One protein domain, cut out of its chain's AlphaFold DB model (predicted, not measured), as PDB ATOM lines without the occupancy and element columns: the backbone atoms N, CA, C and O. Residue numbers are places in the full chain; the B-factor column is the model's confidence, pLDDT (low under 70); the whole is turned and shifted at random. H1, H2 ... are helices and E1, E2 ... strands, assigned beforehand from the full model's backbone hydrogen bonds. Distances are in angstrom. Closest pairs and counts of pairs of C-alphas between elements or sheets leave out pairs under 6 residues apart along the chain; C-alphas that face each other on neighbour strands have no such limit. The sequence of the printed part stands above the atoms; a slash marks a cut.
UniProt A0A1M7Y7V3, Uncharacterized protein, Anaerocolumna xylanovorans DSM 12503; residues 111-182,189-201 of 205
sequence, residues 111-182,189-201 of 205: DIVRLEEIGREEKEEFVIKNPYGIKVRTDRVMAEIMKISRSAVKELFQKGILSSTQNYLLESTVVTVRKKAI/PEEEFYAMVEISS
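This is residues 111 to 182 and 189 to 201 of the 205 residues of an uncharacterized protein of Anaerocolumna xylanovorans DSM 12503 (UniProt A0A1M7Y7V3). A small three-stranded sheet has helix H1 crossing over one face, and helix H2 packs on H1 and reaches the sheet near E3. Strand E1 runs outside the sheet, near E2; H3 lies out at one end of the model, where its residues 190 to 195 stick out, as does loop 116 to 122. The printed part has 85 residues, with three named helices and four named strands, in the order E1, E2, H1, H2, E3, E4, H3. The sheet, E2, E4, E3, is antiparallel, the class is mixed, and the whole is compact, with a radius of gyration of the C-alphas of 13.3 A and spans of 39 by 30 by 22 A.

E1, residues 111 to 115, pairs with no named strand. E2, residues 125 to 129, is antiparallel to E4, residues 172 to 177, with N 126 and O 175 2.8 A apart, within hydrogen-bond range. H1, residues 138 to 146, is on the sheet at a height of 9.1 A and runs across the strands, at 64 degrees to E2 on the local plane. H2, residues 150 to 158, touches H1, their closest C-alphas, of Ala 143 and Arg 150, being 5.2 A apart; the steep tilt of 68 degrees is only just short of about perpendicular. H2 only grazes the sheet, with residues 153 to 157. E3, residues 162 to 164, forms a hairpin with E4, N 163 and O 176 being 2.9 A apart. E2, H1, H2 and E3 make a split strand-helix-strand unit, two strands running the same way with E4 between them, its crossover right-handed. H3, residues 190 to 199, is close to H2 but not clearly touching, with the C-alphas of Ala 152 and Val 197, the closest, 7.9 A apart. In H1, H2 and H3 every O i to N i+4 pair is within hydrogen-bond range.

E1 begins at C-alpha 111 (8.040, -3.244, 60.414) and H3 ends at C-alpha 199 (-0.297, 20.874, 53.784). From first to last C-alpha, E4 measures 16.6 A, H3 14.5 A, E2 12.8 A, H2 12.4 A, E1 12.3 A, H1 12.0 A and E3 6.9 A.

The C-alphas farthest apart, of Tyr 132 and Pro 189, are 39.9 A apart. Residues 183 to 188 are not printed, and C-alphas 182 and 189 are 10.7 A apart across that cut. Of the links that are printed whole, no link is long. Confidence is under 70 at residues 117 to 123, 179 to 182 and 189 to 201.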
ATOM      1  N   ASP A 111       9.433  -3.666  60.475       96.25
ATOM      2  CA  ASP A 111       8.040  -3.244  60.414       96.25
ATOM      3  C   ASP A 111       7.614  -2.645  61.756       96.25
ATOM      4  O   ASP A 111       8.169  -2.959  62.813       96.25
ATOM      5  N   ILE A 112       6.597  -1.788  61.705       96.06
ATOM      6  CA  ILE A 112       5.905  -1.291  62.890       96.06
ATOM      7  C   ILE A 112       4.562  -2.013  62.964       96.06
ATOM      8  O   ILE A 112       3.653  -1.737  62.182       96.06
ATOM      9  N   VAL A 113       4.440  -2.937  63.910       95.00
ATOM     10  CA  VAL A 113       3.225  -3.729  64.120       95.00
ATOM     11  C   VAL A 113       2.385  -3.062  65.202       95.00
ATOM     12  O   VAL A 113       2.869  -2.856  66.313       95.00
ATOM     13  N   ARG A 114       1.128  -2.723  64.900       91.06
ATOM     14  CA  ARG A 114       0.178  -2.233  65.906       91.06
ATOM     15  C   ARG A 114      -0.362  -3.425  66.696       91.06
ATOM     16  O   ARG A 114      -0.973  -4.313  66.111       91.06
ATOM     17  N   LEU A 115      -0.122  -3.439  68.003       85.69
ATOM     18  CA  LEU A 115      -0.698  -4.404  68.937       85.69
ATOM     19  C   LEU A 115      -1.986  -3.772  69.497       85.69
ATOM     20  O   LEU A 115      -1.989  -2.578  69.783       85.69
ATOM     21  N   GLU A 116      -3.075  -4.534  69.547       70.81
ATOM     22  CA  GLU A 116      -4.483  -4.116  69.726       70.81
ATOM     23  C   GLU A 116      -4.780  -2.947  70.708       70.81
ATOM     24  O   GLU A 116      -4.048  -2.670  71.659       70.81
ATOM     25  N   GLU A 117      -5.912  -2.260  70.491       60.38
ATOM     26  CA  GLU A 117      -6.409  -1.170  71.349       60.38
ATOM     27  C   GLU A 117      -6.952  -1.701  72.685       60.38
ATOM     28  O   GLU A 117      -8.058  -2.234  72.750       60.38
ATOM     29  N   ILE A 118      -6.224  -1.494  73.785       51.03
ATOM     30  CA  ILE A 118      -6.801  -1.649  75.127       51.03
ATOM     31  C   ILE A 118      -7.460  -0.321  75.518       51.03
ATOM     32  O   ILE A 118      -6.779   0.615  75.939       51.03
ATOM     33  N   GLY A 119      -8.788  -0.262  75.382       51.62
ATOM     34  CA  GLY A 119      -9.645   0.785  75.945       51.62
ATOM     35  C   GLY A 119      -9.762   2.055  75.096       51.62
ATOM     36  O   GLY A 119      -8.800   2.802  74.911       51.62
ATOM     37  N   ARG A 120     -10.987   2.333  74.633       50.66
ATOM     38  CA  ARG A 120     -11.396   3.665  74.176       50.66
ATOM     39  C   ARG A 120     -11.498   4.568  75.393       50.66
ATOM     40  O   ARG A 120     -12.519   4.557  76.057       50.66
ATOM     41  N   GLU A 121     -10.446   5.321  75.668       50.94
ATOM     42  CA  GLU A 121     -10.537   6.584  76.393       50.94
ATOM     43  C   GLU A 121      -9.264   7.399  76.144       50.94
ATOM     44  O   GLU A 121      -8.156   6.863  76.027       50.94
ATOM     45  N   GLU A 122      -9.468   8.702  75.971       49.69
ATOM     46  CA  GLU A 122      -8.570   9.705  75.395       49.69
ATOM     47  C   GLU A 122      -7.277   9.939  76.191       49.69
ATOM     48  O   GLU A 122      -7.048  10.989  76.790       49.69
ATOM     49  N   LYS A 123      -6.376   8.961  76.163       51.06
ATOM     50  CA  LYS A 123      -4.960   9.158  76.471       51.06
ATOM     51  C   LYS A 123      -4.148   8.825  75.228       51.06
ATOM     52  O   LYS A 123      -3.928   7.653  74.898       51.06
ATOM     53  N   GLU A 124      -3.755   9.888  74.529       73.38
ATOM     54  CA  GLU A 124      -2.912   9.904  73.331       73.38
ATOM     55  C   GLU A 124      -1.452   9.583  73.705       73.38
ATOM     56  O   GLU A 124      -0.543  10.404  73.622       73.38
ATOM     57  N   GLU A 125      -1.229   8.368  74.192       87.06
ATOM     58  CA  GLU A 125       0.105   7.818  74.407       87.06
ATOM     59  C   GLU A 125       0.387   6.739  73.369       87.06
ATOM     60  O   GLU A 125      -0.442   5.855  73.124       87.06
ATOM     61  N   PHE A 126       1.577   6.808  72.783       90.81
ATOM     62  CA  PHE A 126       2.145   5.793  71.912       90.81
ATOM     63  C   PHE A 126       3.184   5.016  72.714       90.81
ATOM     64  O   PHE A 126       4.234   5.553  73.070       90.81
ATOM     65  N   VAL A 127       2.903   3.747  72.995       92.56
ATOM     66  CA  VAL A 127       3.852   2.835  73.636       92.56
ATOM     67  C   VAL A 127       4.523   2.016  72.552       92.56
ATOM     68  O   VAL A 127       3.888   1.191  71.900       92.56
ATOM     69  N   ILE A 128       5.819   2.230  72.367       95.00
ATOM     70  CA  ILE A 128       6.607   1.591  71.321       95.00
ATOM     71  C   ILE A 128       7.594   0.628  71.975       95.00
ATOM     72  O   ILE A 128       8.482   1.040  72.726       95.00
ATOM     73  N   LYS A 129       7.436  -0.662  71.694       95.81
ATOM     74  CA  LYS A 129       8.324  -1.736  72.140       95.81
ATOM     75  C   LYS A 129       9.385  -2.007  71.080       95.81
ATOM     76  O   LYS A 129       9.067  -2.213  69.914       95.81
ATOM     77  N   ASN A 130      10.641  -2.054  71.498       95.44
ATOM     78  CA  ASN A 130      11.794  -2.410  70.675       95.44
ATOM     79  C   ASN A 130      12.657  -3.438  71.433       95.44
ATOM     80  O   ASN A 130      13.800  -3.144  71.792       95.44
ATOM     81  N   PRO A 131      12.129  -4.651  71.700       93.69
ATOM     82  CA  PRO A 131      12.853  -5.684  72.453       93.69
ATOM     83  C   PRO A 131      14.162  -6.093  71.759       93.69
ATOM     84  O   PRO A 131      15.155  -6.456  72.391       93.69
ATOM     85  N   TYR A 132      14.208  -5.935  70.438       93.56
ATOM     86  CA  TYR A 132      15.377  -6.212  69.615       93.56
ATOM     87  C   TYR A 132      16.465  -5.132  69.729       93.56
ATOM     88  O   TYR A 132      17.600  -5.357  69.316       93.56
ATOM     89  N   GLY A 133      16.178  -3.976  70.336       92.06
ATOM     90  CA  GLY A 133      17.118  -2.866  70.500       92.06
ATOM     91  C   GLY A 133      17.653  -2.311  69.181       92.06
ATOM     92  O   GLY A 133      18.796  -1.869  69.139       92.06
ATOM     93  N   ILE A 134      16.856  -2.348  68.110       93.12
ATOM     94  CA  ILE A 134      17.232  -1.763  66.819       93.12
ATOM     95  C   ILE A 134      17.504  -0.275  67.026       93.12
ATOM     96  O   ILE A 134      16.704   0.431  67.649       93.12
ATOM     97  N   LYS A 135      18.628   0.216  66.504       92.62
ATOM     98  CA  LYS A 135      19.016   1.620  66.656       92.62
ATOM     99  C   LYS A 135      18.203   2.508  65.712       92.62
ATOM    100  O   LYS A 135      18.651   2.863  64.626       92.62
ATOM    101  N   VAL A 136      17.013   2.909  66.148       93.12
ATOM    102  CA  VAL A 136      16.094   3.750  65.371       93.12
ATOM    103  C   VAL A 136      15.682   4.996  66.149       93.12
ATOM    104  O   VAL A 136      15.528   4.977  67.370       93.12
ATOM    105  N   ARG A 137      15.539   6.117  65.437       94.69
ATOM    106  CA  ARG A 137      15.128   7.384  66.038       94.69
ATOM    107  C   ARG A 137      13.626   7.440  66.287       94.69
ATOM    108  O   ARG A 137      12.843   7.063  65.418       94.69
ATOM    109  N   THR A 138      13.243   8.022  67.419       96.00
ATOM    110  CA  THR A 138      11.840   8.190  67.821       96.00
ATOM    111  C   THR A 138      11.050   9.008  66.795       96.00
ATOM    112  O   THR A 138       9.948   8.623  66.424       96.00
ATOM    113  N   ASP A 139      11.628  10.092  66.260       95.19
ATOM    114  CA  ASP A 139      10.974  10.955  65.260       95.19
ATOM    115  C   ASP A 139      10.665  10.232  63.937       95.19
ATOM    116  O   ASP A 139       9.645  10.498  63.306       95.19
ATOM    117  N   ARG A 140      11.534   9.304  63.521       95.56
ATOM    118  CA  ARG A 140      11.325   8.475  62.329       95.56
ATOM    119  C   ARG A 140      10.154   7.515  62.529       95.56
ATOM    120  O   ARG A 140       9.275   7.461  61.682       95.56
ATOM    121  N   VAL A 141      10.128   6.808  63.657       96.06
ATOM    122  CA  VAL A 141       9.058   5.844  63.957       96.06
ATOM    123  C   VAL A 141       7.715   6.552  64.109       96.06
ATOM    124  O   VAL A 141       6.720   6.108  63.545       96.06
ATOM    125  N   MET A 142       7.685   7.699  64.790       95.19
ATOM    126  CA  MET A 142       6.464   8.496  64.913       95.19
ATOM    127  C   MET A 142       5.952   9.004  63.563       95.19
ATOM    128  O   MET A 142       4.746   9.004  63.346       95.19
ATOM    129  N   ALA A 143       6.836   9.375  62.632       96.06
ATOM    130  CA  ALA A 143       6.435   9.783  61.283       96.06
ATOM    131  C   ALA A 143       5.734   8.639  60.536       96.06
ATOM    132  O   ALA A 143       4.693   8.841  59.914       96.06
ATOM    133  N   GLU A 144       6.262   7.420  60.654       94.88
ATOM    134  CA  GLU A 144       5.676   6.220  60.051       94.88
ATOM    135  C   GLU A 144       4.346   5.806  60.710       94.88
ATOM    136  O   GLU A 144       3.445   5.340  60.008       94.88
ATOM    137  N   ILE A 145       4.208   5.985  62.029       93.25
ATOM    138  CA  ILE A 145       2.969   5.717  62.780       93.25
ATOM    139  C   ILE A 145       1.883   6.735  62.422       93.25
ATOM    140  O   ILE A 145       0.767   6.342  62.090       93.25
ATOM    141  N   MET A 146       2.209   8.029  62.481       91.12
ATOM    142  CA  MET A 146       1.266   9.134  62.270       91.12
ATOM    143  C   MET A 146       1.013   9.435  60.788       91.12
ATOM    144  O   MET A 146       0.131  10.229  60.484       91.12
ATOM    145  N   LYS A 147       1.775   8.819  59.872       93.25
ATOM    146  CA  LYS A 147       1.698   9.032  58.414       93.25
ATOM    147  C   LYS A 147       1.961  10.480  57.988       93.25
ATOM    148  O   LYS A 147       1.386  10.962  57.022       93.25
ATOM    149  N   ILE A 148       2.889  11.145  58.672       93.94
ATOM    150  CA  ILE A 148       3.301  12.524  58.373       93.94
ATOM    151  C   ILE A 148       4.801  12.610  58.107       93.94
ATOM    152  O   ILE A 148       5.559  11.673  58.356       93.94
ATOM    153  N   SER A 149       5.262  13.759  57.615       95.62
ATOM    154  CA  SER A 149       6.687  13.970  57.377       95.62
ATOM    155  C   SER A 149       7.498  13.960  58.683       95.62
ATOM    156  O   SER A 149       7.058  14.407  59.745       95.62
ATOM    157  N   ARG A 150       8.755  13.511  58.605       95.38
ATOM    158  CA  ARG A 150       9.675  13.552  59.753       95.38
ATOM    159  C   ARG A 150       9.953  14.984  60.235       95.38
ATOM    160  O   ARG A 150      10.227  15.178  61.416       95.38
ATOM    161  N   SER A 151       9.912  15.977  59.345       95.56
ATOM    162  CA  SER A 151      10.014  17.394  59.716       95.56
ATOM    163  C   SER A 151       8.810  17.848  60.539       95.56
ATOM    164  O   SER A 151       9.025  18.463  61.580       95.56
ATOM    165  N   ALA A 152       7.589  17.460  60.157       94.31
ATOM    166  CA  ALA A 152       6.383  17.763  60.927       94.31
ATOM    167  C   ALA A 152       6.445  17.146  62.335       94.31
ATOM    168  O   ALA A 152       6.232  17.839  63.324       94.31
ATOM    169  N   VAL A 153       6.865  15.881  62.468       95.44
ATOM    170  CA  VAL A 153       7.063  15.254  63.792       95.44
ATOM    171  C   VAL A 153       8.071  16.018  64.653       95.44
ATOM    172  O   VAL A 153       7.844  16.221  65.845       95.44
ATOM    173  N   LYS A 154       9.200  16.445  64.074       94.38
ATOM    174  CA  LYS A 154      10.200  17.241  64.805       94.38
ATOM    175  C   LYS A 154       9.615  18.561  65.293       94.38
ATOM    176  O   LYS A 154       9.885  18.946  66.425       94.38
ATOM    177  N   GLU A 155       8.824  19.227  64.461       94.31
ATOM    178  CA  GLU A 155       8.134  20.458  64.831       94.31
ATOM    179  C   GLU A 155       7.143  20.219  65.979       94.31
ATOM    180  O   GLU A 155       7.113  20.998  66.930       94.31
ATOM    181  N   LEU A 156       6.403  19.103  65.968       93.62
ATOM    182  CA  LEU A 156       5.519  18.727  67.077       93.62
ATOM    183  C   LEU A 156       6.289  18.496  68.388       93.62
ATOM    184  O   LEU A 156       5.816  18.917  69.447       93.62
ATOM    185  N   PHE A 157       7.477  17.881  68.341       93.88
ATOM    186  CA  PHE A 157       8.361  17.771  69.511       93.88
ATOM    187  C   PHE A 157       8.867  19.143  69.982       93.88
ATOM    188  O   PHE A 157       8.859  19.421  71.178       93.88
ATOM    189  N   GLN A 158       9.267  20.026  69.061       92.75
ATOM    190  CA  GLN A 158       9.735  21.383  69.386       92.75
ATOM    191  C   GLN A 158       8.631  22.247  70.008       92.75
ATOM    192  O   GLN A 158       8.882  22.980  70.961       92.75
ATOM    193  N   LYS A 159       7.396  22.128  69.509       91.44
ATOM    194  CA  LYS A 159       6.204  22.811  70.036       91.44
ATOM    195  C   LYS A 159       5.701  22.216  71.361       91.44
ATOM    196  O   LYS A 159       4.752  22.751  71.934       91.44
ATOM    197  N   GLY A 160       6.304  21.122  71.835       90.06
ATOM    198  CA  GLY A 160       5.906  20.409  73.051       90.06
ATOM    199  C   GLY A 160       4.567  19.675  72.938       90.06
ATOM    200  O   GLY A 160       4.013  19.286  73.963       90.06
ATOM    201  N   ILE A 161       4.048  19.507  71.715       90.94
ATOM    202  CA  ILE A 161       2.831  18.736  71.432       90.94
ATOM    203  C   ILE A 161       3.144  17.249  71.576       90.94
ATOM    204  O   ILE A 161       2.400  16.534  72.232       90.94
ATOM    205  N   LEU A 162       4.274  16.794  71.031       92.38
ATOM    206  CA  LEU A 162       4.828  15.477  71.336       92.38
ATOM    207  C   LEU A 162       5.906  15.601  72.405       92.38
ATOM    208  O   LEU A 162       6.706  16.537  72.405       92.38
ATOM    209  N   SER A 163       5.970  14.618  73.295       91.81
ATOM    210  CA  SER A 163       7.042  14.508  74.280       91.81
ATOM    211  C   SER A 163       7.532  13.069  74.396       91.81
ATOM    212  O   SER A 163       6.744  12.129  74.385       91.81
ATOM    213  N   SER A 164       8.851  12.908  74.458       90.75
ATOM    214  CA  SER A 164       9.557  11.638  74.633       90.75
ATOM    215  C   SER A 164      10.781  11.903  75.497       90.75
ATOM    216  O   SER A 164      11.407  12.957  75.383       90.75
ATOM    217  N   THR A 165      11.155  10.943  76.334       86.12
ATOM    218  CA  THR A 165      12.376  11.023  77.146       86.12
ATOM    219  C   THR A 165      13.645  10.772  76.331       86.12
ATOM    220  O   THR A 165      14.740  11.046  76.814       86.12
ATOM    221  N   GLN A 166      13.520  10.237  75.110       86.12
ATOM    222  CA  GLN A 166      14.649   9.778  74.300       86.12
ATOM    223  C   GLN A 166      14.477  10.105  72.812       86.12
ATOM    224  O   GLN A 166      13.387   9.990  72.238       86.12
ATOM    225  N   ASN A 167      15.597  10.455  72.170       91.56
ATOM    226  CA  ASN A 167      15.688  10.706  70.723       91.56
ATOM    227  C   ASN A 167      15.765   9.417  69.886       91.56
ATOM    228  O   ASN A 167      15.498   9.443  68.682       91.56
ATOM    229  N   TYR A 168      16.154   8.313  70.521       94.19
ATOM    230  CA  TYR A 168      16.182   6.968  69.961       94.19
ATOM    231  C   TYR A 168      15.282   6.063  70.791       94.19
ATOM    232  O   TYR A 168      15.141   6.276  71.996       94.19
ATOM    233  N   LEU A 169      14.689   5.058  70.152       94.12
ATOM    234  CA  LEU A 169      13.900   4.075  70.875       94.12
ATOM    235  C   LEU A 169      14.795   3.273  71.823       94.12
ATOM    236  O   LEU A 169      15.830   2.743  71.416       94.12
ATOM    237  N   LEU A 170      14.356   3.160  73.073       93.94
ATOM    238  CA  LEU A 170      14.849   2.160  74.020       93.94
ATOM    239  C   LEU A 170      14.022   0.881  73.869       93.94
ATOM    240  O   LEU A 170      13.149   0.808  73.012       93.94
ATOM    241  N   GLU A 171      14.250  -0.109  74.732       92.88
ATOM    242  CA  GLU A 171      13.445  -1.339  74.772       92.88
ATOM    243  C   GLU A 171      11.936  -1.058  74.878       92.88
ATOM    244  O   GLU A 171      11.109  -1.746  74.277       92.88
ATOM    245  N   SER A 172      11.582   0.007  75.595       93.94
ATOM    246  CA  SER A 172      10.237   0.559  75.649       93.94
ATOM    247  C   SER A 172      10.328   2.080  75.666       93.94
ATOM    248  O   SER A 172      10.962   2.656  76.549       93.94
ATOM    249  N   THR A 173       9.665   2.736  74.723       94.75
ATOM    250  CA  THR A 173       9.573   4.197  74.651       94.75
ATOM    251  C   THR A 173       8.112   4.605  74.660       94.75
ATOM    252  O   THR A 173       7.308   4.056  73.912       94.75
ATOM    253  N   VAL A 174       7.779   5.568  75.512       93.25
ATOM    254  CA  VAL A 174       6.457   6.191  75.545       93.25
ATOM    255  C   VAL A 174       6.577   7.572  74.918       93.25
ATOM    256  O   VAL A 174       7.441   8.358  75.315       93.25
ATOM    257  N   VAL A 175       5.734   7.849  73.926       92.81
ATOM    258  CA  VAL A 175       5.555   9.185  73.356       92.81
ATOM    259  C   VAL A 175       4.173   9.676  73.752       92.81
ATOM    260  O   VAL A 175       3.169   9.072  73.382       92.81
ATOM    261  N   THR A 176       4.122  10.766  74.506       91.50
ATOM    262  CA  THR A 176       2.868  11.362  74.978       91.50
ATOM    263  C   THR A 176       2.514  12.554  74.107       91.50
ATOM    264  O   THR A 176       3.369  13.420  73.876       91.50
ATOM    265  N   VAL A 177       1.258  12.633  73.671       88.75
ATOM    266  CA  VAL A 177       0.698  13.845  73.078       88.75
ATOM    267  C   VAL A 177       0.128  14.718  74.190       88.75
ATOM    268  O   VAL A 177      -0.719  14.302  74.981       88.75
ATOM    269  N   ARG A 178       0.617  15.950  74.282       82.50
ATOM    270  CA  ARG A 178       0.063  16.971  75.161       82.50
ATOM    271  C   ARG A 178      -0.991  17.732  74.374       82.50
ATOM    272  O   ARG A 178      -0.652  18.602  73.571       82.50
ATOM    273  N   LYS A 179      -2.267  17.469  74.661       62.00
ATOM    274  CA  LYS A 179      -3.309  18.469  74.420       62.00
ATOM    275  C   LYS A 179      -2.873  19.693  75.228       62.00
ATOM    276  O   LYS A 179      -2.804  19.625  76.456       62.00
ATOM    277  N   LYS A 180      -2.466  20.790  74.578       49.22
ATOM    278  CA  LYS A 180      -2.330  22.058  75.309       49.22
ATOM    279  C   LYS A 180      -3.651  22.274  76.051       49.22
ATOM    280  O   LYS A 180      -4.702  21.899  75.533       49.22
ATOM    281  N   ALA A 181      -3.601  22.901  77.222       35.03
ATOM    282  CA  ALA A 181      -4.743  23.670  77.681       35.03
ATOM    283  C   ALA A 181      -5.088  24.641  76.541       35.03
ATOM    284  O   ALA A 181      -4.441  25.675  76.372       35.03
ATOM    285  N   ILE A 182      -6.016  24.235  75.674       38.75
ATOM    286  CA  ILE A 182      -6.770  25.141  74.833       38.75
ATOM    287  C   ILE A 182      -7.533  25.935  75.875       38.75
ATOM    288  O   ILE A 182      -8.490  25.437  76.467       38.75
ATOM    289  N   PRO A 189     -10.021  24.667  65.464       41.75
ATOM    290  CA  PRO A 189     -10.871  23.529  65.131       41.75
ATOM    291  C   PRO A 189     -10.015  22.311  64.766       41.75
ATOM    292  O   PRO A 189      -8.915  22.473  64.242       41.75
ATOM    293  N   GLU A 190     -10.517  21.095  65.002       44.38
ATOM    294  CA  GLU A 190      -9.873  19.841  64.559       44.38
ATOM    295  C   GLU A 190      -9.407  19.908  63.092       44.38
ATOM    296  O   GLU A 190      -8.367  19.356  62.739       44.38
ATOM    297  N   GLU A 191     -10.122  20.674  62.270       42.84
ATOM    298  CA  GLU A 191      -9.815  20.970  60.873       42.84
ATOM    299  C   GLU A 191      -8.430  21.609  60.662       42.84
ATOM    300  O   GLU A 191      -7.769  21.289  59.684       42.84
ATOM    301  N   GLU A 192      -7.914  22.434  61.580       44.03
ATOM    302  CA  GLU A 192      -6.583  23.050  61.442       44.03
ATOM    303  C   GLU A 192      -5.436  22.089  61.785       44.03
ATOM    304  O   GLU A 192      -4.337  22.206  61.235       44.03
ATOM    305  N   PHE A 193      -5.679  21.105  62.660       46.78
ATOM    306  CA  PHE A 193      -4.714  20.035  62.923       46.78
ATOM    307  C   PHE A 193      -4.610  19.097  61.717       46.78
ATOM    308  O   PHE A 193      -3.499  18.811  61.267       46.78
ATOM    309  N   TYR A 194      -5.747  18.683  61.147       46.50
ATOM    310  CA  TYR A 194      -5.774  17.901  59.908       46.50
ATOM    311  C   TYR A 194      -5.233  18.701  58.710       46.50
ATOM    312  O   TYR A 194      -4.437  18.166  57.945       46.50
ATOM    313  N   ALA A 195      -5.503  20.007  58.622       48.19
ATOM    314  CA  ALA A 195      -4.940  20.863  57.578       48.19
ATOM    315  C   ALA A 195      -3.410  21.009  57.685       48.19
ATOM    316  O   ALA A 195      -2.716  20.949  56.673       48.19
ATOM    317  N   MET A 196      -2.830  21.129  58.887       43.41
ATOM    318  CA  MET A 196      -1.361  21.123  59.046       43.41
ATOM    319  C   MET A 196      -0.726  19.784  58.628       43.41
ATOM    320  O   MET A 196       0.417  19.751  58.155       43.41
ATOM    321  N   VAL A 197      -1.459  18.683  58.801       48.25
ATOM    322  CA  VAL A 197      -1.058  17.343  58.363       48.25
ATOM    323  C   VAL A 197      -1.126  17.212  56.833       48.25
ATOM    324  O   VAL A 197      -0.183  16.684  56.243       48.25
ATOM    325  N   GLU A 198      -2.151  17.769  56.184       43.06
ATOM    326  CA  GLU A 198      -2.362  17.712  54.725       43.06
ATOM    327  C   GLU A 198      -1.454  18.673  53.928       43.06
ATOM    328  O   GLU A 198      -0.870  18.285  52.912       43.06
ATOM    329  N   ILE A 199      -1.190  19.885  54.432       47.75
ATOM    330  CA  ILE A 199      -0.297  20.874  53.784       47.75
ATOM    331  C   ILE A 199       1.162  20.365  53.708       47.75
ATOM    332  O   ILE A 199       1.940  20.726  52.820       47.75
ATOM    333  N   SER A 200       1.540  19.466  54.621       43.62
ATOM    334  CA  SER A 200       2.867  18.836  54.662       43.62
ATOM    335  C   SER A 200       3.073  17.746  53.600       43.62
ATOM    336  O   SER A 200       4.220  17.361  53.348       43.62
ATOM    337  N   SER A 201       1.995  17.202  53.022       44.97
ATOM    338  CA  SER A 201       2.041  16.141  52.003       44.97
ATOM    339  C   SER A 201       2.058  16.660  50.564       44.97
ATOM    340  O   SER A 201       2.596  15.977  49.697       44.97
TER     341      SER A 201